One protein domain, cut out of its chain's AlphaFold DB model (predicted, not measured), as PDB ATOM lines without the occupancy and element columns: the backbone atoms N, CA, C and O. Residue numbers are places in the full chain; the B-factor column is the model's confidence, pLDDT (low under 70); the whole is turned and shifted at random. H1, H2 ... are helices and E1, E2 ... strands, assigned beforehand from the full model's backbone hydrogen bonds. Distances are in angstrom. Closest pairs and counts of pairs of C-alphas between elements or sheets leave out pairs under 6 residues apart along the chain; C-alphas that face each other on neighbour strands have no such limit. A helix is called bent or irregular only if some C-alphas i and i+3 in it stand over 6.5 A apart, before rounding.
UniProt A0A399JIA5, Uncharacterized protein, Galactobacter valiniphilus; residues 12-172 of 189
ATOM      1  N   LEU A  12     224.959 237.692 177.293       90.62
ATOM      2  CA  LEU A  12     223.770 237.137 176.651       90.62
ATOM      3  C   LEU A  12     222.624 238.125 176.777       90.62
ATOM      4  O   LEU A  12     222.271 238.507 177.889       90.62
ATOM      5  N   VAL A  13     222.014 238.472 175.653       89.00
ATOM      6  CA  VAL A  13     220.756 239.215 175.615       89.00
ATOM      7  C   VAL A  13     219.691 238.282 175.054       89.00
ATOM      8  O   VAL A  13     219.904 237.615 174.046       89.00
ATOM      9  N   ILE A  14     218.548 238.196 175.728       87.19
ATOM     10  CA  ILE A  14     217.430 237.342 175.316       87.19
ATOM     11  C   ILE A  14     216.368 238.260 174.745       87.19
ATOM     12  O   ILE A  14     215.749 238.995 175.508       87.19
ATOM     13  N   GLY A  15     216.161 238.245 173.433       76.44
ATOM     14  CA  GLY A  15     215.116 239.077 172.859       76.44
ATOM     15  C   GLY A  15     213.755 238.420 172.999       76.44
ATOM     16  O   GLY A  15     213.517 237.325 172.486       76.44
ATOM     17  N   ARG A  16     212.841 239.132 173.653       67.44
ATOM     18  CA  ARG A  16     211.414 238.845 173.599       67.44
ATOM     19  C   ARG A  16     210.889 239.493 172.323       67.44
ATOM     20  O   ARG A  16     210.321 240.579 172.345       67.44
ATOM     21  N   GLY A  17     211.160 238.886 171.169       53.31
ATOM     22  CA  GLY A  17     210.528 239.342 169.930       53.31
ATOM     23  C   GLY A  17     208.997 239.353 170.068       53.31
ATOM     24  O   GLY A  17     208.444 238.823 171.032       53.31
ATOM     25  N   ALA A  18     208.286 239.867 169.060       43.84
ATOM     26  CA  ALA A  18     206.817 239.804 168.994       43.84
ATOM     27  C   ALA A  18     206.240 238.369 169.145       43.84
ATOM     28  O   ALA A  18     205.039 238.193 169.323       43.84
ATOM     29  N   SER A  19     207.099 237.346 169.097       51.38
ATOM     30  CA  SER A  19     206.813 235.977 169.507       51.38
ATOM     31  C   SER A  19     208.065 235.351 170.146       51.38
ATOM     32  O   SER A  19     208.861 234.764 169.427       51.38
ATOM     33  N   ASP A  20     208.278 235.444 171.472       60.25
ATOM     34  CA  ASP A  20     209.198 234.514 172.177       60.25
ATOM     35  C   ASP A  20     208.587 233.114 172.106       60.25
ATOM     36  O   ASP A  20     207.921 232.640 173.028       60.25
ATOM     37  N   ALA A  21     208.708 232.517 170.925       59.62
ATOM     38  CA  ALA A  21     207.957 231.355 170.523       59.62
ATOM     39  C   ALA A  21     208.433 230.167 171.360       59.62
ATOM     40  O   ALA A  21     209.463 229.543 171.096       59.62
ATOM     41  N   GLY A  22     207.685 229.907 172.425       58.53
ATOM     42  CA  GLY A  22     207.902 228.799 173.323       58.53
ATOM     43  C   GLY A  22     209.046 228.987 174.309       58.53
ATOM     44  O   GLY A  22     209.572 227.991 174.786       58.53
ATOM     45  N   GLY A  23     209.517 230.203 174.596       80.31
ATOM     46  CA  GLY A  23     210.612 230.396 175.558       80.31
ATOM     47  C   GLY A  23     211.935 229.728 175.152       80.31
ATOM     48  O   GLY A  23     212.784 229.466 176.006       80.31
ATOM     49  N   ALA A  24     212.126 229.421 173.864       85.12
ATOM     50  CA  ALA A  24     213.309 228.727 173.356       85.12
ATOM     51  C   ALA A  24     214.599 229.516 173.614       85.12
ATOM     52  O   ALA A  24     215.601 228.954 174.059       85.12
ATOM     53  N   ALA A  25     214.555 230.831 173.372       85.44
ATOM     54  CA  ALA A  25     215.674 231.730 173.629       85.44
ATOM     55  C   ALA A  25     215.996 231.785 175.131       85.44
ATOM     56  O   ALA A  25     217.161 231.718 175.526       85.44
ATOM     57  N   SER A  26     214.958 231.809 175.972       87.00
ATOM     58  CA  SER A  26     215.084 231.758 177.430       87.00
ATOM     59  C   SER A  26     215.713 230.446 177.920       87.00
ATOM     60  O   SER A  26     216.627 230.470 178.748       87.00
ATOM     61  N   LEU A  27     215.281 229.303 177.373       88.06
ATOM     62  CA  LEU A  27     215.835 227.981 177.679       88.06
ATOM     63  C   LEU A  27     217.304 227.870 177.248       88.06
ATOM     64  O   LEU A  27     218.148 227.456 178.047       88.06
ATOM     65  N   ALA A  28     217.631 228.291 176.021       89.81
ATOM     66  CA  ALA A  28     219.001 228.312 175.515       89.81
ATOM     67  C   ALA A  28     219.913 229.180 176.393       89.81
ATOM     68  O   ALA A  28     220.988 228.742 176.802       89.81
ATOM     69  N   ALA A  29     219.461 230.385 176.749       89.06
ATOM     70  CA  ALA A  29     220.226 231.294 177.591       89.06
ATOM     71  C   ALA A  29     220.482 230.720 178.986       89.06
ATOM     72  O   ALA A  29     221.588 230.846 179.506       89.06
ATOM     73  N   ALA A  30     219.490 230.066 179.598       89.06
ATOM     74  CA  ALA A  30     219.665 229.419 180.895       89.06
ATOM     75  C   ALA A  30     220.754 228.335 180.852       89.06
ATOM     76  O   ALA A  30     221.614 228.300 181.734       89.06
ATOM     77  N   ARG A  31     220.763 227.505 179.800       89.69
ATOM     78  CA  ARG A  31     221.770 226.450 179.609       89.69
ATOM     79  C   ARG A  31     223.156 227.021 179.316       89.69
ATOM     80  O   ARG A  31     224.113 226.600 179.955       89.69
ATOM     81  N   LEU A  32     223.266 228.019 178.437       89.81
ATOM     82  CA  LEU A  32     224.540 228.683 178.130       89.81
ATOM     83  C   LEU A  32     225.135 229.384 179.357       89.81
ATOM     84  O   LEU A  32     226.329 229.251 179.619       89.81
ATOM     85  N   ARG A  33     224.309 230.076 180.156       89.69
ATOM     86  CA  ARG A  33     224.766 230.684 181.417       89.69
ATOM     87  C   ARG A  33     225.338 229.650 182.367       89.69
ATOM     88  O   ARG A  33     226.401 229.883 182.932       89.69
ATOM     89  N   HIS A  34     224.639 228.531 182.535       87.56
ATOM     90  CA  HIS A  34     225.094 227.461 183.411       87.56
ATOM     91  C   HIS A  34     226.389 226.824 182.894       87.56
ATOM     92  O   HIS A  34     227.370 226.758 183.628       87.56
ATOM     93  N   ALA A  35     226.413 226.417 181.623       86.00
ATOM     94  CA  ALA A  35     227.538 225.704 181.030       86.00
ATOM     95  C   ALA A  35     228.820 226.547 180.986       86.00
ATOM     96  O   ALA A  35     229.913 226.001 181.116       86.00
ATOM     97  N   TRP A  36     228.706 227.862 180.772       86.50
ATOM     98  CA  TRP A  36     229.863 228.739 180.547       86.50
ATOM     99  C   TRP A  36     230.065 229.785 181.650       86.50
ATOM    100  O   TRP A  36     230.874 230.702 181.490       86.50
ATOM    101  N   ALA A  37     229.344 229.661 182.769       85.94
ATOM    102  CA  ALA A  37     229.397 230.585 183.904       85.94
ATOM    103  C   ALA A  37     229.249 232.065 183.485       85.94
ATOM    104  O   ALA A  37     230.023 232.935 183.905       85.94
ATOM    105  N   LEU A  38     228.276 232.340 182.610       86.50
ATOM    106  CA  LEU A  38     227.973 233.695 182.145       86.50
ATOM    107  C   LEU A  38     227.095 234.426 183.166       86.50
ATOM    108  O   LEU A  38     226.314 233.811 183.895       86.50
ATOM    109  N   GLY A  39     227.215 235.754 183.190       83.94
ATOM    110  CA  GLY A  39     226.399 236.615 184.040       83.94
ATOM    111  C   GLY A  39     224.901 236.570 183.699       83.94
ATOM    112  O   GLY A  39     224.493 235.981 182.690       83.94
ATOM    113  N   PRO A  40     224.050 237.188 184.537       83.06
ATOM    114  CA  PRO A  40     222.630 237.319 184.236       83.06
ATOM    115  C   PRO A  40     222.419 238.090 182.925       83.06
ATOM    116  O   PRO A  40     223.196 238.981 182.586       83.06
ATOM    117  N   SER A  41     221.343 237.758 182.199       81.19
ATOM    118  CA  SER A  41     220.947 238.555 181.032       81.19
ATOM    119  C   SER A  41     220.496 239.923 181.528       81.19
ATOM    120  O   SER A  41     219.608 239.965 182.388       81.19
ATOM    121  N   PRO A  42     221.029 241.031 180.994       83.56
ATOM    122  CA  PRO A  42     220.418 242.321 181.225       83.56
ATOM    123  C   PRO A  42     219.010 242.283 180.618       83.56
ATOM    124  O   PRO A  42     218.795 241.716 179.542       83.56
ATOM    125  N   ALA A  43     218.042 242.819 181.350       74.81
ATOM    126  CA  ALA A  43     216.673 242.956 180.885       74.81
ATOM    127  C   ALA A  43     216.432 244.426 180.522       74.81
ATOM    128  O   ALA A  43     216.875 245.306 181.267       74.81
ATOM    129  N   PRO A  44     215.735 244.717 179.411       71.31
ATOM    130  CA  PRO A  44     215.222 246.060 179.191       71.31
ATOM    131  C   PRO A  44     214.204 246.414 180.288       71.31
ATOM    132  O   PRO A  44     213.718 245.536 181.012       71.31
ATOM    133  N   ALA A  45     213.880 247.703 180.407       73.50
ATOM    134  CA  ALA A  45     212.837 248.167 181.316       73.50
ATOM    135  C   ALA A  45     211.515 247.413 181.068       73.50
ATOM    136  O   ALA A  45     211.236 246.974 179.951       73.50
ATOM    137  N   ALA A  46     210.719 247.214 182.120       67.81
ATOM    138  CA  ALA A  46     209.509 246.391 182.046       67.81
ATOM    139  C   ALA A  46     208.460 246.940 181.058       67.81
ATOM    140  O   ALA A  46     207.675 246.172 180.513       67.81
ATOM    141  N   ASP A  47     208.476 248.250 180.821       69.44
ATOM    142  CA  ASP A  47     207.619 249.013 179.913       69.44
ATOM    143  C   ASP A  47     208.250 249.255 178.528       69.44
ATOM    144  O   ASP A  47     207.696 249.989 177.710       69.44
ATOM    145  N   ALA A  48     209.411 248.659 178.251       67.88
ATOM    146  CA  ALA A  48     210.130 248.899 177.012       67.88
ATOM    147  C   ALA A  48     209.387 248.339 175.785       67.88
ATOM    148  O   ALA A  48     208.764 247.276 175.829       67.88
ATOM    149  N   ALA A  49     209.487 249.064 174.669       67.75
ATOM    150  CA  ALA A  49     208.868 248.689 173.404       67.75
ATOM    151  C   ALA A  49     209.434 247.372 172.835       67.75
ATOM    152  O   ALA A  49     210.553 246.961 173.147       67.75
ATOM    153  N   ALA A  50     208.670 246.737 171.940       64.19
ATOM    154  CA  ALA A  50     209.134 245.570 171.195       64.19
ATOM    155  C   ALA A  50     210.470 245.867 170.491       64.19
ATOM    156  O   ALA A  50     210.610 246.887 169.818       64.19
ATOM    157  N   GLY A  51     211.453 244.975 170.649       70.06
ATOM    158  CA  GLY A  51     212.795 245.160 170.086       70.06
ATOM    159  C   GLY A  51     213.768 245.942 170.978       70.06
ATOM    160  O   GLY A  51     214.913 246.151 170.574       70.06
ATOM    161  N   ALA A  52     213.378 246.320 172.200       78.75
ATOM    162  CA  ALA A  52     214.273 246.958 173.169       78.75
ATOM    163  C   ALA A  52     215.542 246.137 173.459       78.75
ATOM    164  O   ALA A  52     216.597 246.696 173.755       78.75
ATOM    165  N   GLU A  53     215.473 244.814 173.336       83.75
ATOM    166  CA  GLU A  53     216.616 243.921 173.492       83.75
ATOM    167  C   GLU A  53     217.616 244.036 172.344       83.75
ATOM    168  O   GLU A  53     218.820 243.978 172.584       83.75
ATOM    169  N   ALA A  54     217.144 244.264 171.116       81.69
ATOM    170  CA  ALA A  54     218.022 244.533 169.981       81.69
ATOM    171  C   ALA A  54     218.737 245.880 170.156       81.69
ATOM    172  O   ALA A  54     219.949 245.961 169.962       81.69
ATOM    173  N   ALA A  55     218.022 246.912 170.617       83.56
ATOM    174  CA  ALA A  55     218.618 248.210 170.936       83.56
ATOM    175  C   ALA A  55     219.646 248.110 172.079       83.56
ATOM    176  O   ALA A  55     220.737 248.676 172.001       83.56
ATOM    177  N   LEU A  56     219.337 247.351 173.136       85.25
ATOM    178  CA  LEU A  56     220.269 247.074 174.228       85.25
ATOM    179  C   LEU A  56     221.523 246.341 173.732       85.25
ATOM    180  O   LEU A  56     222.631 246.756 174.066       85.25
ATOM    181  N   ALA A  57     221.352 245.292 172.924       85.19
ATOM    182  CA  ALA A  57     222.453 244.537 172.337       85.19
ATOM    183  C   ALA A  57     223.351 245.424 171.461       85.19
ATOM    184  O   ALA A  57     224.572 245.362 171.587       85.19
ATOM    185  N   GLY A  58     222.755 246.289 170.632       83.56
ATOM    186  CA  GLY A  58     223.486 247.238 169.791       83.56
ATOM    187  C   GLY A  58     224.315 248.239 170.599       83.56
ATOM    188  O   GLY A  58     225.485 248.446 170.292       83.56
ATOM    189  N   ARG A  59     223.752 248.811 171.674       86.88
ATOM    190  CA  ARG A  59     224.498 249.725 172.562       86.88
ATOM    191  C   ARG A  59     225.688 249.039 173.225       86.88
ATOM    192  O   ARG A  59     226.797 249.551 173.147       86.88
ATOM    193  N   LEU A  60     225.476 247.858 173.806       86.81
ATOM    194  CA  LEU A  60     226.545 247.086 174.442       86.81
ATOM    195  C   LEU A  60     227.669 246.747 173.445       86.81
ATOM    196  O   LEU A  60     228.845 246.917 173.766       86.81
ATOM    197  N   ALA A  61     227.318 246.336 172.221       84.12
ATOM    198  CA  ALA A  61     228.289 246.057 171.161       84.12
ATOM    199  C   ALA A  61     229.079 247.307 170.728       84.12
ATOM    200  O   ALA A  61     230.288 247.226 170.491       84.12
ATOM    201  N   ALA A  62     228.418 248.469 170.653       83.25
ATOM    202  CA  ALA A  62     229.050 249.753 170.348       83.25
ATOM    203  C   ALA A  62     229.997 250.230 171.466       83.25
ATOM    204  O   ALA A  62     231.035 250.824 171.182       83.25
ATOM    205  N   GLU A  63     229.681 249.912 172.722       89.12
ATOM    206  CA  GLU A  63     230.513 250.178 173.905       89.12
ATOM    207  C   GLU A  63     231.710 249.214 174.039       89.12
ATOM    208  O   GLU A  63     232.467 249.287 175.007       89.12
ATOM    209  N   GLY A  64     231.910 248.305 173.079       85.69
ATOM    210  CA  GLY A  64     233.014 247.345 173.100       85.69
ATOM    211  C   GLY A  64     232.725 246.070 173.899       85.69
ATOM    212  O   GLY A  64     233.619 245.240 174.061       85.69
ATOM    213  N   THR A  65     231.493 245.875 174.379       87.81
ATOM    214  CA  THR A  65     231.092 244.647 175.074       87.81
ATOM    215  C   THR A  65     230.710 243.577 174.047       87.81
ATOM    216  O   THR A  65     229.861 243.842 173.199       87.81
ATOM    217  N   PRO A  66     231.260 242.352 174.112       89.25
ATOM    218  CA  PRO A  66     230.829 241.277 173.230       89.25
ATOM    219  C   PRO A  66     229.413 240.841 173.591       89.25
ATOM    220  O   PRO A  66     229.113 240.593 174.761       89.25
ATOM    221  N   VAL A  67     228.544 240.705 172.590       89.06
ATOM    222  CA  VAL A  67     227.130 240.363 172.805       89.06
ATOM    223  C   VAL A  67     226.711 239.166 171.967       89.06
ATOM    224  O   VAL A  67     227.041 239.058 170.786       89.06
ATOM    225  N   LEU A  68     225.920 238.285 172.574       91.44
ATOM    226  CA  LEU A  68     225.156 237.276 171.854       91.44
ATOM    227  C   LEU A  68     223.667 237.509 172.106       91.44
ATOM    228  O   LEU A  68     223.178 237.290 173.217       91.44
ATOM    229  N   LEU A  69     222.954 237.967 171.078       90.25
ATOM    230  CA  LEU A  69     221.507 238.152 171.123       90.25
ATOM    231  C   LEU A  69     220.822 236.866 170.656       90.25
ATOM    232  O   LEU A  69     221.003 236.445 169.516       90.25
ATOM    233  N   LEU A  70     220.033 236.246 171.530       90.94
ATOM    234  CA  LEU A  70     219.271 235.033 171.235       90.94
ATOM    235  C   LEU A  70     217.813 235.389 170.960       90.94
ATOM    236  O   LEU A  70     217.166 236.030 171.790       90.94
ATOM    237  N   LEU A  71     217.299 234.938 169.820       87.75
ATOM    238  CA  LEU A  71     215.934 235.171 169.368       87.75
ATOM    239  C   LEU A  71     215.301 233.865 168.895       87.75
ATOM    240  O   LEU A  71     215.933 233.046 168.225       87.75
ATOM    241  N   ALA A  72     214.017 233.715 169.191       85.50
ATOM    242  CA  ALA A  72     213.151 232.725 168.574       85.50
ATOM    243  C   ALA A  72     211.961 233.449 167.949       85.50
ATOM    244  O   ALA A  72     211.530 234.475 168.468       85.50
ATOM    245  N   GLN A  73     211.449 232.926 166.839       84.38
ATOM    246  CA  GLN A  73     210.252 233.459 166.195       84.38
ATOM    247  C   GLN A  73     209.351 232.334 165.701       84.38
ATOM    248  O   GLN A  73     209.830 231.304 165.220       84.38
ATOM    249  N   ALA A  74     208.041 232.545 165.786       77.25
ATOM    250  CA  ALA A  74     207.075 231.669 165.146       77.25
ATOM    251  C   ALA A  74     207.126 231.865 163.625       77.25
ATOM    252  O   ALA A  74     207.096 232.987 163.127       77.25
ATOM    253  N   GLY A  75     207.164 230.771 162.874       72.06
ATOM    254  CA  GLY A  75     207.153 230.817 161.420       72.06
ATOM    255  C   GLY A  75     206.732 229.495 160.797       72.06
ATOM    256  O   GLY A  75     206.236 228.581 161.463       72.06
ATOM    257  N   ARG A  76     206.919 229.408 159.480       65.94
ATOM    258  CA  ARG A  76     206.697 228.181 158.712       65.94
ATOM    259  C   ARG A  76     207.896 227.255 158.897       65.94
ATOM    260  O   ARG A  76     208.838 227.294 158.116       65.94
ATOM    261  N   ALA A  77     207.860 226.458 159.954       63.06
ATOM    262  CA  ALA A  77     208.819 225.391 160.203       63.06
ATOM    263  C   ALA A  77     208.066 224.094 160.523       63.06
ATOM    264  O   ALA A  77     206.960 224.127 161.072       63.06
ATOM    265  N   SER A  78     208.661 222.956 160.171       65.69
ATOM    266  CA  SER A  78     208.190 221.645 160.627       65.69
ATOM    267  C   SER A  78     208.720 221.368 162.043       65.69
ATOM    268  O   SER A  78     209.701 221.973 162.468       65.69
ATOM    269  N   HIS A  79     208.086 220.454 162.784       63.38
ATOM    270  CA  HIS A  79     208.568 219.961 164.091       63.38
ATOM    271  C   HIS A  79     209.845 219.108 163.964       63.38
ATOM    272  O   HIS A  79     210.334 218.559 164.953       63.38
ATOM    273  N   ARG A  80     210.392 218.973 162.751       66.69
ATOM    274  CA  ARG A  80     211.699 218.371 162.513       66.69
ATOM    275  C   ARG A  80     212.805 219.170 163.214       66.69
ATOM    276  O   ARG A  80     212.731 220.385 163.377       66.69
ATOM    277  N   MET A  81     213.834 218.459 163.679       62.50
ATOM    278  CA  MET A  81     214.902 219.041 164.508       62.50
ATOM    279  C   MET A  81     215.898 219.915 163.722       62.50
ATOM    280  O   MET A  81     216.784 220.529 164.313       62.50
ATOM    281  N   ASP A  82     215.753 220.008 162.403       73.25
ATOM    282  CA  ASP A  82     216.534 220.840 161.486       73.25
ATOM    283  C   ASP A  82     215.951 222.256 161.348       73.25
ATOM    284  O   ASP A  82     215.842 222.810 160.256       73.25
ATOM    285  N   LEU A  83     215.589 222.872 162.478       83.00
ATOM    286  CA  LEU A  83     214.965 224.194 162.473       83.00
ATOM    287  C   LEU A  83     215.879 225.243 161.807       83.00
ATOM    288  O   LEU A  83     217.081 225.303 162.134       83.00
ATOM    289  N   PRO A  84     215.320 226.098 160.923       86.44
ATOM    290  CA  PRO A  84     216.062 227.182 160.300       86.44
ATOM    291  C   PRO A  84     216.673 228.092 161.360       86.44
ATOM    292  O   PRO A  84     215.988 228.564 162.270       86.44
ATOM    293  N   LEU A  85     217.972 228.340 161.225       88.25
ATOM    294  CA  LEU A  85     218.736 229.199 162.113       88.25
ATOM    295  C   LEU A  85     219.524 230.197 161.271       88.25
ATOM    296  O   LEU A  85     220.314 229.796 160.416       88.25
ATOM    297  N   ARG A  86     219.363 231.481 161.580       89.50
ATOM    298  CA  ARG A  86     220.180 232.563 161.036       89.50
ATOM    299  C   ARG A  86     221.186 233.042 162.077       89.50
ATOM    300  O   ARG A  86     220.886 233.080 163.271       89.50
ATOM    301  N   VAL A  87     222.377 233.387 161.603       89.06
ATOM    302  CA  VAL A  87     223.469 233.938 162.405       89.06
ATOM    303  C   VAL A  87     223.945 235.208 161.725       89.06
ATOM    304  O   VAL A  87     224.611 235.133 160.694       89.06
ATOM    305  N   ASP A  88     223.614 236.354 162.303       87.12
ATOM    306  CA  ASP A  88     224.000 237.658 161.766       87.12
ATOM    307  C   ASP A  88     225.059 238.288 162.673       87.12
ATOM    308  O   ASP A  88     224.908 238.248 163.895       87.12
ATOM    309  N   PRO A  89     226.142 238.874 162.140       85.38
ATOM    310  CA  PRO A  89     227.075 239.626 162.969       85.38
ATOM    311  C   PRO A  89     226.392 240.878 163.544       85.38
ATOM    312  O   PRO A  89     225.672 241.579 162.835       85.38
ATOM    313  N   LEU A  90     226.647 241.184 164.819       80.50
ATOM    314  CA  LEU A  90     226.276 242.478 165.399       80.50
ATOM    315  C   LEU A  90     227.330 243.521 164.996       80.50
ATOM    316  O   LEU A  90     228.522 243.279 165.211       80.50
ATOM    317  N   PRO A  91     226.931 244.673 164.426       70.56
ATOM    318  CA  PRO A  91     227.864 245.760 164.173       70.56
ATOM    319  C   PRO A  91     228.375 246.335 165.502       70.56
ATOM    320  O   PRO A  91     227.619 246.462 166.464       70.56
ATOM    321  N   GLY A  92     229.658 246.693 165.559       67.88
ATOM    322  CA  GLY A  92     230.278 247.276 166.752       67.88
ATOM    323  C   GLY A  92     231.722 246.824 166.961       67.88
ATOM    324  O   GLY A  92     232.180 245.842 166.380       67.88
ATOM    325  N   SER A  93     232.444 247.558 167.804       59.25
ATOM    326  CA  SER A  93     233.846 247.292 168.150       59.25
ATOM    327  C   SER A  93     234.015 246.101 169.100       59.25
ATOM    328  O   SER A  93     235.074 245.477 169.100       59.25
ATOM    329  N   GLY A  94     232.984 245.755 169.882       62.78
ATOM    330  CA  GLY A  94     233.011 244.639 170.839       62.78
ATOM    331  C   GLY A  94     232.860 243.252 170.213       62.78
ATOM    332  O   GLY A  94     233.111 242.243 170.874       62.78
ATOM    333  N   GLY A  95     232.459 243.192 168.939       77.44
ATOM    334  CA  GLY A  95     232.050 241.957 168.281       77.44
ATOM    335  C   GLY A  95     230.747 241.383 168.853       77.44
ATOM    336  O   GLY A  95     230.248 241.784 169.903       77.44
ATOM    337  N   GLY A  96     230.159 240.425 168.146       84.94
ATOM    338  CA  GLY A  96     228.927 239.785 168.593       84.94
ATOM    339  C   GLY A  96     228.131 239.177 167.455       84.94
ATOM    340  O   GLY A  96     228.479 239.328 166.283       84.94
ATOM    341  N   ALA A  97     227.047 238.493 167.807       89.69
ATOM    342  CA  ALA A  97     226.130 237.923 166.832       89.69
ATOM    343  C   ALA A  97     224.681 237.914 167.328       89.69
ATOM    344  O   ALA A  97     224.407 237.820 168.526       89.69
ATOM    345  N   VAL A  98     223.755 237.966 166.378       90.50
ATOM    346  CA  VAL A  98     222.343 237.648 166.554       90.50
ATOM    347  C   VAL A  98     222.123 236.213 166.091       90.50
ATOM    348  O   VAL A  98     222.461 235.865 164.961       90.50
ATOM    349  N   LEU A  99     221.549 235.383 166.957       92.06
ATOM    350  CA  LEU A  99     221.103 234.031 166.637       92.06
ATOM    351  C   LEU A  99     219.581 234.013 166.609       92.06
ATOM    352  O   LEU A  99     218.947 234.219 167.643       92.06
ATOM    353  N   LEU A 100     219.004 233.756 165.439       90.12
ATOM    354  CA  LEU A 100     217.560 233.740 165.234       90.12
ATOM    355  C   LEU A 100     217.116 232.366 164.748       90.12
ATOM    356  O   LEU A 100     217.463 231.959 163.640       90.12
ATOM    357  N   VAL A 101     216.342 231.658 165.571       88.81
ATOM    358  CA  VAL A 101     215.748 230.364 165.211       88.81
ATOM    359  C   VAL A 101     214.266 230.520 164.878       88.81
ATOM    360  O   VAL A 101     213.522 231.197 165.592       88.81
ATOM    361  N   THR A 102     213.825 229.881 163.798       85.94
ATOM    362  CA  THR A 102     212.411 229.839 163.410       85.94
ATOM    363  C   THR A 102     211.778 228.548 163.915       85.94
ATOM    364  O   THR A 102     212.273 227.462 163.618       85.94
ATOM    365  N   VAL A 103     210.676 228.656 164.658       80.25
ATOM    366  CA  VAL A 103     209.952 227.513 165.236       80.25
ATOM    367  C   VAL A 103     208.559 227.366 164.619       80.25
ATOM    368  O   VAL A 103     207.999 228.353 164.128       80.25
ATOM    369  N   PRO A 104     207.952 226.167 164.655       74.12
ATOM    370  CA  PRO A 104     206.613 225.958 164.117       74.12
ATOM    371  C   PRO A 104     205.573 226.813 164.842       74.12
ATOM    372  O   PRO A 104     205.434 226.736 166.064       74.12
ATOM    373  N   ALA A 105     204.792 227.597 164.094       70.50
ATOM    374  CA  ALA A 105     203.794 228.491 164.682       70.50
ATOM    375  C   ALA A 105     202.753 227.760 165.553       70.50
ATOM    376  O   ALA A 105     202.403 228.264 166.620       70.50
ATOM    377  N   TYR A 106     202.323 226.549 165.168       66.00
ATOM    378  CA  TYR A 106     201.374 225.750 165.964       66.00
ATOM    379  C   TYR A 106     201.931 225.305 167.322       66.00
ATOM    380  O   TYR A 106     201.162 224.925 168.198       66.00
ATOM    381  N   ALA A 107     203.251 225.345 167.509       63.19
ATOM    382  CA  ALA A 107     203.896 224.943 168.751       63.19
ATOM    383  C   ALA A 107     204.599 226.099 169.481       63.19
ATOM    384  O   ALA A 107     205.269 225.890 170.492       63.19
ATOM    385  N   SER A 108     204.391 227.334 169.020       64.06
ATOM    386  CA  SER A 108     204.976 228.560 169.580       64.06
ATOM    387  C   SER A 108     204.545 228.893 171.018       64.06
ATOM    388  O   SER A 108     205.068 229.834 171.605       64.06
ATOM    389  N   HIS A 109     203.621 228.133 171.609       63.88
ATOM    390  CA  HIS A 109     203.140 228.334 172.980       63.88
ATOM    391  C   HIS A 109     203.764 227.380 174.013       63.88
ATOM    392  O   HIS A 109     203.513 227.534 175.205       63.88
ATOM    393  N   ALA A 110     204.567 226.403 173.583       66.81
ATOM    394  CA  ALA A 110     205.194 225.410 174.457       66.81
ATOM    395  C   ALA A 110     206.724 225.518 174.401       66.81
ATOM    396  O   ALA A 110     207.235 225.902 173.351       66.81
ATOM    397  N   PRO A 111     207.460 225.135 175.468       68.81
ATOM    398  CA  PRO A 111     208.913 224.978 175.429       68.81
ATOM    399  C   PRO A 111     209.363 224.271 174.150       68.81
ATOM    400  O   PRO A 111     208.819 223.218 173.825       68.81
ATOM    401  N   GLN A 112     210.337 224.842 173.435       79.88
ATOM    402  CA  GLN A 112     210.888 224.286 172.189       79.88
ATOM    403  C   GLN A 112     212.347 223.833 172.399       79.88
ATOM    404  O   GLN A 112     213.275 224.588 172.083       79.88
ATOM    405  N   PRO A 113     212.600 222.617 172.926       88.06
ATOM    406  CA  PRO A 113     213.959 222.157 173.209       88.06
ATOM    407  C   PRO A 113     214.811 222.035 171.941       88.06
ATOM    408  O   PRO A 113     215.986 222.389 171.965       88.06
ATOM    409  N   ALA A 114     214.215 221.633 170.812       87.94
ATOM    410  CA  ALA A 114     214.903 221.577 169.521       87.94
ATOM    411  C   ALA A 114     215.433 222.958 169.100       87.94
ATOM    412  O   ALA A 114     216.583 223.094 168.692       87.94
ATOM    413  N   ALA A 115     214.632 224.010 169.281       89.06
ATOM    414  CA  ALA A 115     215.052 225.377 168.994       89.06
ATOM    415  C   ALA A 115     216.175 225.837 169.936       89.06
ATOM    416  O   ALA A 115     217.142 226.459 169.491       89.06
ATOM    417  N   ALA A 116     216.098 225.469 171.219       91.62
ATOM    418  CA  ALA A 116     217.162 225.748 172.176       91.62
ATOM    419  C   ALA A 116     218.482 225.049 171.804       91.62
ATOM    420  O   ALA A 116     219.533 225.685 171.869       91.62
ATOM    421  N   ILE A 117     218.442 223.790 171.345       93.69
ATOM    422  CA  ILE A 117     219.623 223.062 170.846       93.69
ATOM    423  C   ILE A 117     220.273 223.824 169.691       93.69
ATOM    424  O   ILE A 117     221.474 224.080 169.736       93.69
ATOM    425  N   ARG A 118     219.494 224.261 168.691       93.19
ATOM    426  CA  ARG A 118     220.028 225.007 167.535       93.19
ATOM    427  C   ARG A 118     220.761 226.280 167.954       93.19
ATOM    428  O   ARG A 118     221.849 226.554 167.443       93.19
ATOM    429  N   LEU A 119     220.190 227.027 168.900       93.06
ATOM    430  CA  LEU A 119     220.808 228.230 169.462       93.06
ATOM    431  C   LEU A 119     222.102 227.899 170.225       93.06
ATOM    432  O   LEU A 119     223.118 228.558 170.006       93.06
ATOM    433  N   ILE A 120     222.093 226.867 171.075       94.50
ATOM    434  CA  ILE A 120     223.263 226.447 171.865       94.50
ATOM    435  C   ILE A 120     224.398 225.972 170.959       94.50
ATOM    436  O   ILE A 120     225.537 226.393 171.131       94.50
ATOM    437  N   GLU A 121     224.111 225.124 169.972       94.38
ATOM    438  CA  GLU A 121     225.120 224.616 169.042       94.38
ATOM    439  C   GLU A 121     225.757 225.738 168.219       94.38
ATOM    440  O   GLU A 121     226.957 225.718 167.943       94.38
ATOM    441  N   ALA A 122     224.967 226.729 167.811       93.44
ATOM    442  CA  ALA A 122     225.482 227.879 167.085       93.44
ATOM    443  C   ALA A 122     226.335 228.785 167.966       93.44
ATOM    444  O   ALA A 122     227.425 229.174 167.548       93.44
ATOM    445  N   ALA A 123     225.889 229.050 169.195       91.94
ATOM    446  CA  ALA A 123     226.694 229.746 170.185       91.94
ATOM    447  C   ALA A 123     228.023 229.010 170.411       91.94
ATOM    448  O   ALA A 123     229.084 229.625 170.330       91.94
ATOM    449  N   ALA A 124     227.985 227.694 170.630       91.38
ATOM    450  CA  ALA A 124     229.162 226.856 170.851       91.38
ATOM    451  C   ALA A 124     230.158 226.940 169.689       91.38
ATOM    452  O   ALA A 124     231.352 227.123 169.921       91.38
ATOM    453  N   ARG A 125     229.678 226.904 168.437       91.19
ATOM    454  CA  ARG A 125     230.525 227.098 167.248       91.19
ATOM    455  C   ARG A 125     231.170 228.483 167.191       91.19
ATOM    456  O   ARG A 125     232.318 228.593 166.772       91.19
ATOM    457  N   LEU A 126     230.447 229.533 167.584       87.69
ATOM    458  CA  LEU A 126     230.967 230.905 167.571       87.69
ATOM    459  C   LEU A 126     231.989 231.164 168.681       87.69
ATOM    460  O   LEU A 126     232.898 231.967 168.483       87.69
ATOM    461  N   LEU A 127     231.817 230.514 169.832       84.81
ATOM    462  CA  LEU A 127     232.488 230.875 171.085       84.81
ATOM    463  C   LEU A 127     233.471 229.800 171.571       84.81
ATOM    464  O   LEU A 127     234.178 230.017 172.547       84.81
ATOM    465  N   GLY A 128     233.541 228.652 170.890       85.31
ATOM    466  CA  GLY A 128     234.454 227.555 171.224       85.31
ATOM    467  C   GLY A 128     234.092 226.807 172.513       85.31
ATOM    468  O   GLY A 128     234.973 226.235 173.151       85.31
ATOM    469  N   GLY A 129     232.820 226.838 172.921       84.69
ATOM    470  CA  GLY A 129     232.332 226.228 174.164       84.69
ATOM    471  C   GLY A 129     231.635 224.872 173.975       84.69
ATOM    472  O   GLY A 129     231.441 224.423 172.844       84.69
ATOM    473  N   PRO A 130     231.225 224.205 175.073       86.19
ATOM    474  CA  PRO A 130     230.418 222.990 175.001       86.19
ATOM    475  C   PRO A 130     229.048 223.244 174.357       86.19
ATOM    476  O   PRO A 130     228.435 224.291 174.578       86.19
ATOM    477  N   GLY A 131     228.584 222.268 173.570       89.50
ATOM    478  CA  GLY A 131     227.258 222.249 172.950       89.50
ATOM    479  C   GLY A 131     226.144 221.802 173.903       89.50
ATOM    480  O   GLY A 131     226.304 221.815 175.124       89.50
ATOM    481  N   ALA A 132     225.000 221.410 173.336       90.00
ATOM    482  CA  ALA A 132     223.854 220.928 174.104       90.00
ATOM    483  C   ALA A 132     224.164 219.609 174.836       90.00
ATOM    484  O   ALA A 132     224.889 218.753 174.327       90.00
ATOM    485  N   ASP A 133     223.607 219.445 176.038       90.81
ATOM    486  CA  ASP A 133     223.744 218.213 176.818       90.81
ATOM    487  C   ASP A 133     222.752 217.124 176.373       90.81
ATOM    488  O   ASP A 133     221.739 217.387 175.720       90.81
ATOM    489  N   ARG A 134     223.041 215.872 176.753       91.50
ATOM    490  CA  ARG A 134     222.205 214.711 176.412       91.50
ATOM    491  C   ARG A 134     220.760 214.853 176.903       91.50
ATOM    492  O   ARG A 134     219.853 214.440 176.192       91.50
ATOM    493  N   ALA A 135     220.543 215.436 178.083       90.00
ATOM    494  CA  ALA A 135     219.199 215.593 178.637       90.00
ATOM    495  C   ALA A 135     218.345 216.518 177.759       90.00
ATOM    496  O   ALA A 135     217.189 216.216 177.489       90.00
ATOM    497  N   LEU A 136     218.926 217.597 177.225       89.56
ATOM    498  CA  LEU A 136     218.224 218.484 176.304       89.56
ATOM    499  C   LEU A 136     217.873 217.789 174.979       89.56
ATOM    500  O   LEU A 136     216.805 218.040 174.425       89.56
ATOM    501  N   HIS A 137     218.741 216.904 174.480       90.44
ATOM    502  CA  HIS A 137     218.421 216.071 173.316       90.44
ATOM    503  C   HIS A 137     217.265 215.103 173.601       90.44
ATOM    504  O   HIS A 137     216.385 214.938 172.760       90.44
ATOM    505  N   GLU A 138     217.222 214.502 174.790       89.81
ATOM    506  CA  GLU A 138     216.115 213.636 175.213       89.81
ATOM    507  C   GLU A 138     214.796 214.411 175.338       89.81
ATOM    508  O   GLU A 138     213.766 213.939 174.849       89.81
ATOM    509  N   ASP A 139     214.842 215.623 175.900       88.06
ATOM    510  CA  ASP A 139     213.702 216.540 175.968       88.06
ATOM    511  C   ASP A 139     213.197 216.908 174.563       88.06
ATOM    512  O   ASP A 139     211.991 216.910 174.313       88.06
ATOM    513  N   ALA A 140     214.105 217.185 173.618       87.94
ATOM    514  CA  ALA A 140     213.757 217.501 172.230       87.94
ATOM    515  C   ALA A 140     213.104 216.320 171.506       87.94
ATOM    516  O   ALA A 140     212.106 216.493 170.808       87.94
ATOM    517  N   GLU A 141     213.627 215.114 171.708       85.12
ATOM    518  CA  GLU A 141     213.067 213.882 171.156       85.12
ATOM    519  C   GLU A 141     211.687 213.562 171.746       85.12
ATOM    520  O   GLU A 141     210.775 213.162 171.019       85.12
ATOM    521  N   ALA A 142     211.505 213.751 173.056       85.31
ATOM    522  CA  ALA A 142     210.210 213.597 173.715       85.31
ATOM    523  C   ALA A 142     209.190 214.619 173.204       85.31
ATOM    524  O   ALA A 142     208.055 214.253 172.894       85.31
ATOM    525  N   TRP A 143     209.615 215.873 173.056       83.38
ATOM    526  CA  TRP A 143     208.795 216.929 172.480       83.38
ATOM    527  C   TRP A 143     208.385 216.607 171.038       83.38
ATOM    528  O   TRP A 143     207.196 216.678 170.725       83.38
ATOM    529  N   ARG A 144     209.327 216.176 170.181       81.31
ATOM    530  CA  ARG A 144     209.040 215.810 168.784       81.31
ATOM    531  C   ARG A 144     207.977 214.725 168.713       81.31
ATOM    532  O   ARG A 144     206.989 214.906 168.020       81.31
ATOM    533  N   ARG A 145     208.125 213.642 169.486       77.62
ATOM    534  CA  ARG A 145     207.116 212.567 169.531       77.62
ATOM    535  C   ARG A 145     205.731 213.092 169.918       77.62
ATOM    536  O   ARG A 145     204.744 212.713 169.298       77.62
ATOM    537  N   GLY A 146     205.653 213.990 170.902       75.00
ATOM    538  CA  GLY A 146     204.391 214.634 171.276       75.00
ATOM    539  C   GLY A 146     203.795 215.491 170.152       75.00
ATOM    540  O   GLY A 146     202.586 215.451 169.925       75.00
ATOM    541  N   ALA A 147     204.634 216.231 169.424       70.56
ATOM    542  CA  ALA A 147     204.219 217.014 168.263       70.56
ATOM    543  C   ALA A 147     203.740 216.119 167.102       70.56
ATOM    544  O   ALA A 147     202.683 216.394 166.532       70.56
ATOM    545  N   ASP A 148     204.454 215.028 166.809       71.44
ATOM    546  CA  ASP A 148     204.100 214.023 165.795       71.44
ATOM    547  C   ASP A 148     202.739 213.381 166.114       71.44
ATOM    548  O   ASP A 148     201.858 213.269 165.256       71.44
ATOM    549  N   GLU A 149     202.528 212.993 167.375       67.75
ATOM    550  CA  GLU A 149     201.262 212.430 167.845       67.75
ATOM    551  C   GLU A 149     200.102 213.423 167.717       67.75
ATOM    552  O   GLU A 149     199.013 213.039 167.280       67.75
ATOM    553  N   LEU A 150     200.316 214.695 168.066       64.50
ATOM    554  CA  LEU A 150     199.302 215.742 167.933       64.50
ATOM    555  C   LEU A 150     198.953 215.997 166.461       64.50
ATOM    556  O   LEU A 150     197.776 216.044 166.106       64.50
ATOM    557  N   ALA A 151     199.968 216.098 165.602       63.69
ATOM    558  CA  ALA A 151     199.798 216.266 164.163       63.69
ATOM    559  C   ALA A 151     199.083 215.070 163.516       63.69
ATOM    560  O   ALA A 151     198.386 215.243 162.521       63.69
ATOM    561  N   THR A 152     199.210 213.869 164.087       63.78
ATOM    562  CA  THR A 152     198.519 212.665 163.601       63.78
ATOM    563  C   THR A 152     197.073 212.570 164.106       63.78
ATOM    564  O   THR A 152     196.202 212.092 163.379       63.78
ATOM    565  N   ARG A 153     196.793 213.011 165.342       55.78
ATOM    566  CA  ARG A 153     195.470 212.873 165.984       55.78
ATOM    567  C   ARG A 153     194.494 214.011 165.687       55.78
ATOM    568  O   ARG A 153     193.291 213.772 165.746       55.78
ATOM    569  N   ASP A 154     194.972 215.217 165.380       60.25
ATOM    570  CA  ASP A 154     194.119 216.363 165.043       60.25
ATOM    571  C   ASP A 154     194.135 216.631 163.525       60.25
ATOM    572  O   ASP A 154     195.125 217.146 163.001       60.25
ATOM    573  N   PRO A 155     193.038 216.349 162.791       52.00
ATOM    574  CA  PRO A 155     192.958 216.574 161.349       52.00
ATOM    575  C   PRO A 155     193.209 218.026 160.913       52.00
ATOM    576  O   PRO A 155     193.639 218.246 159.779       52.00
ATOM    577  N   ARG A 156     192.960 219.019 161.784       52.28
ATOM    578  CA  ARG A 156     193.230 220.440 161.509       52.28
ATOM    579  C   ARG A 156     194.727 220.730 161.572       52.28
ATOM    580  O   ARG A 156     195.256 221.383 160.676       52.28
ATOM    581  N   VAL A 157     195.413 220.197 162.584       55.28
ATOM    582  CA  VAL A 157     196.877 220.290 162.716       55.28
ATOM    583  C   VAL A 157     197.556 219.497 161.598       55.28
ATOM    584  O   VAL A 157     198.465 220.010 160.954       55.28
ATOM    585  N   ALA A 158     197.050 218.304 161.281       55.00
ATOM    586  CA  ALA A 158     197.525 217.475 160.177       55.00
ATOM    587  C   ALA A 158     197.426 218.192 158.819       55.00
ATOM    588  O   ALA A 158     198.320 218.080 157.983       55.00
ATOM    589  N   GLY A 159     196.328 218.923 158.586       54.22
ATOM    590  CA  GLY A 159     196.123 219.729 157.382       54.22
ATOM    591  C   GLY A 159     197.112 220.889 157.276       54.22
ATOM    592  O   GLY A 159     197.727 221.059 156.226       54.22
ATOM    593  N   LEU A 160     197.322 221.624 158.374       55.78
ATOM    594  CA  LEU A 160     198.292 222.724 158.444       55.78
ATOM    595  C   LEU A 160     199.731 222.240 158.218       55.78
ATOM    596  O   LEU A 160     200.461 222.841 157.435       55.78
ATOM    597  N   VAL A 161     200.127 221.136 158.861       56.59
ATOM    598  CA  VAL A 161     201.465 220.542 158.706       56.59
ATOM    599  C   VAL A 161     201.689 220.081 157.265       56.59
ATOM    600  O   VAL A 161     202.688 220.468 156.667       56.59
ATOM    601  N   ARG A 162     200.739 219.346 156.667       57.03
ATOM    602  CA  ARG A 162     200.849 218.888 155.269       57.03
ATOM    603  C   ARG A 162     200.912 220.039 154.268       57.03
ATOM    604  O   ARG A 162     201.695 219.973 153.329       57.03
ATOM    605  N   GLU A 163     200.117 221.092 154.456       56.31
ATOM    606  CA  GLU A 163     200.146 222.277 153.586       56.31
ATOM    607  C   GLU A 163     201.497 223.008 153.661       56.31
ATOM    608  O   GLU A 163     201.973 223.545 152.660       56.31
ATOM    609  N   TRP A 164     202.134 223.029 154.834       57.12
ATOM    610  CA  TRP A 164     203.448 223.649 155.011       57.12
ATOM    611  C   TRP A 164     204.582 222.774 154.486       57.12
ATOM    612  O   TRP A 164     205.479 223.307 153.841       57.12
ATOM    613  N   GLU A 165     204.524 221.457 154.685       54.62
ATOM    614  CA  GLU A 165     205.498 220.510 154.129       54.62
ATOM    615  C   GLU A 165     205.453 220.483 152.594       54.62
ATOM    616  O   GLU A 165     206.502 220.575 151.967       54.62
ATOM    617  N   HIS A 166     204.262 220.492 151.979       50.06
ATOM    618  CA  HIS A 166     204.124 220.609 150.518       50.06
ATOM    619  C   HIS A 166     204.605 221.956 149.960       50.06
ATOM    620  O   HIS A 166     205.111 222.008 148.843       50.06
ATOM    621  N   ARG A 167     204.446 223.063 150.699       46.69
ATOM    622  CA  ARG A 167     204.944 224.377 150.251       46.69
ATOM    623  C   ARG A 167     206.439 224.575 150.479       46.69
ATOM    624  O   ARG A 167     207.015 225.403 149.795       46.69
ATOM    625  N   LEU A 168     207.064 223.865 151.416       48.38
ATOM    626  CA  LEU A 168     208.521 223.900 151.605       48.38
ATOM    627  C   LEU A 168     209.278 223.190 150.461       48.38
ATOM    628  O   LEU A 168     210.468 223.433 150.291       48.38
ATOM    629  N   GLU A 169     208.590 222.375 149.653       49.72
ATOM    630  CA  GLU A 169     209.109 221.728 148.435       49.72
ATOM    631  C   GLU A 169     209.014 222.597 147.157       49.72
ATOM    632  O   GLU A 169     209.508 222.189 146.107       49.72
ATOM    633  N   GLY A 170     208.430 223.802 147.220       39.03
ATOM    634  CA  GLY A 170     208.351 224.748 146.097       39.03
ATOM    635  C   GLY A 170     208.805 226.148 146.511       39.03
ATOM    636  O   GLY A 170     208.434 226.615 147.582       39.03
ATOM    637  N   GLU A 171     209.624 226.798 145.677       43.22
ATOM    638  CA  GLU A 171     210.299 228.075 145.959       43.22
ATOM    639  C   GLU A 171     209.417 229.085 146.723       43.22
ATOM    640  O   GLU A 171     208.394 229.573 146.236       43.22
ATOM    641  N   LEU A 172     209.829 229.377 147.958       38.22
ATOM    642  CA  LEU A 172     209.288 230.444 148.798       38.22
ATOM    643  C   LEU A 172     209.985 231.774 148.450       38.22
ATOM    644  O   LEU A 172     211.124 231.742 147.982       38.22
TER     645      LEU A 172
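AT A GLANCE: This is residues 12 to 172 of the 189 residues of an uncharacterized protein of Galactobacter valiniphilus (UniProt A0A399JIA5). A four-stranded sheet is sandwiched in three layers, with H1 and H3 packed on one face and H2 on the other. H4 meets H3 and runs out beyond the sheet, and H5 turns off its end at a corner. The printed part has 161 residues, in order E1 H1 H2 E2 E3 E4 H3 H4 H5; the mixed sheet runs E1 E2 E4 E3, and the class is mixed, helices and strands. It is compact, with a radius of gyration of the C-alphas of 16.4 A, yet elongated, spanning 51 by 33 by 32 A.

IN THESE COORDINATES: The strands are E1, residues 12 to 14, from C-alpha 12 at (223.770, 237.137, 176.651); E2, 67 to 75, 24.9 A; E4, 96 to 104, 26.6 A; and E3, 85 to 89. The helices are H1, 21 to 36, 24.2 A, irregular with C-alphas 22 and 25 8.3 A apart; H2, 52 to 62; H3, 113 to 127, 20.6 A; H4, 134 to 153, 28.8 A; and H5, 155 to 168, ending at C-alpha 168 (208.521, 223.900, 151.605).

HOW THE PARTS SIT: E2 is parallel to E1 (N 13 to O 68, 2.9 A) and to E4 (N 71 to O 99, 2.8 A); E3 and E4 form an antiparallel hairpin (N 86 to O 100, 2.8 A). E1, H1, H2 and E2 make a strand-helix-strand unit, two parallel neighbour strands with helices between. H1 touches H3, closest C-alphas Ala 28 and Ala 116, 4.6 A. H3 and H4 form a helical hairpin, C-alphas of Pro 113 and Ala 140 4.8 A apart. H4 and H5 touch only at the corner, C-alphas of Ala 151 and Ala 158 4.7 A apart. Every O i to N i+4 pair is within hydrogen-bond range in H2, H3, H4 and H5, and 10 of 12 in H1.

THE WHOLE: The C-alphas of Glu 63 and Pro 155 are farthest apart, 51.9 A. The printed part has no cut; the link H1 to H2 is long. Mean pLDDT of the printed part is 77.0, with residues 149 to 172 among those under 70.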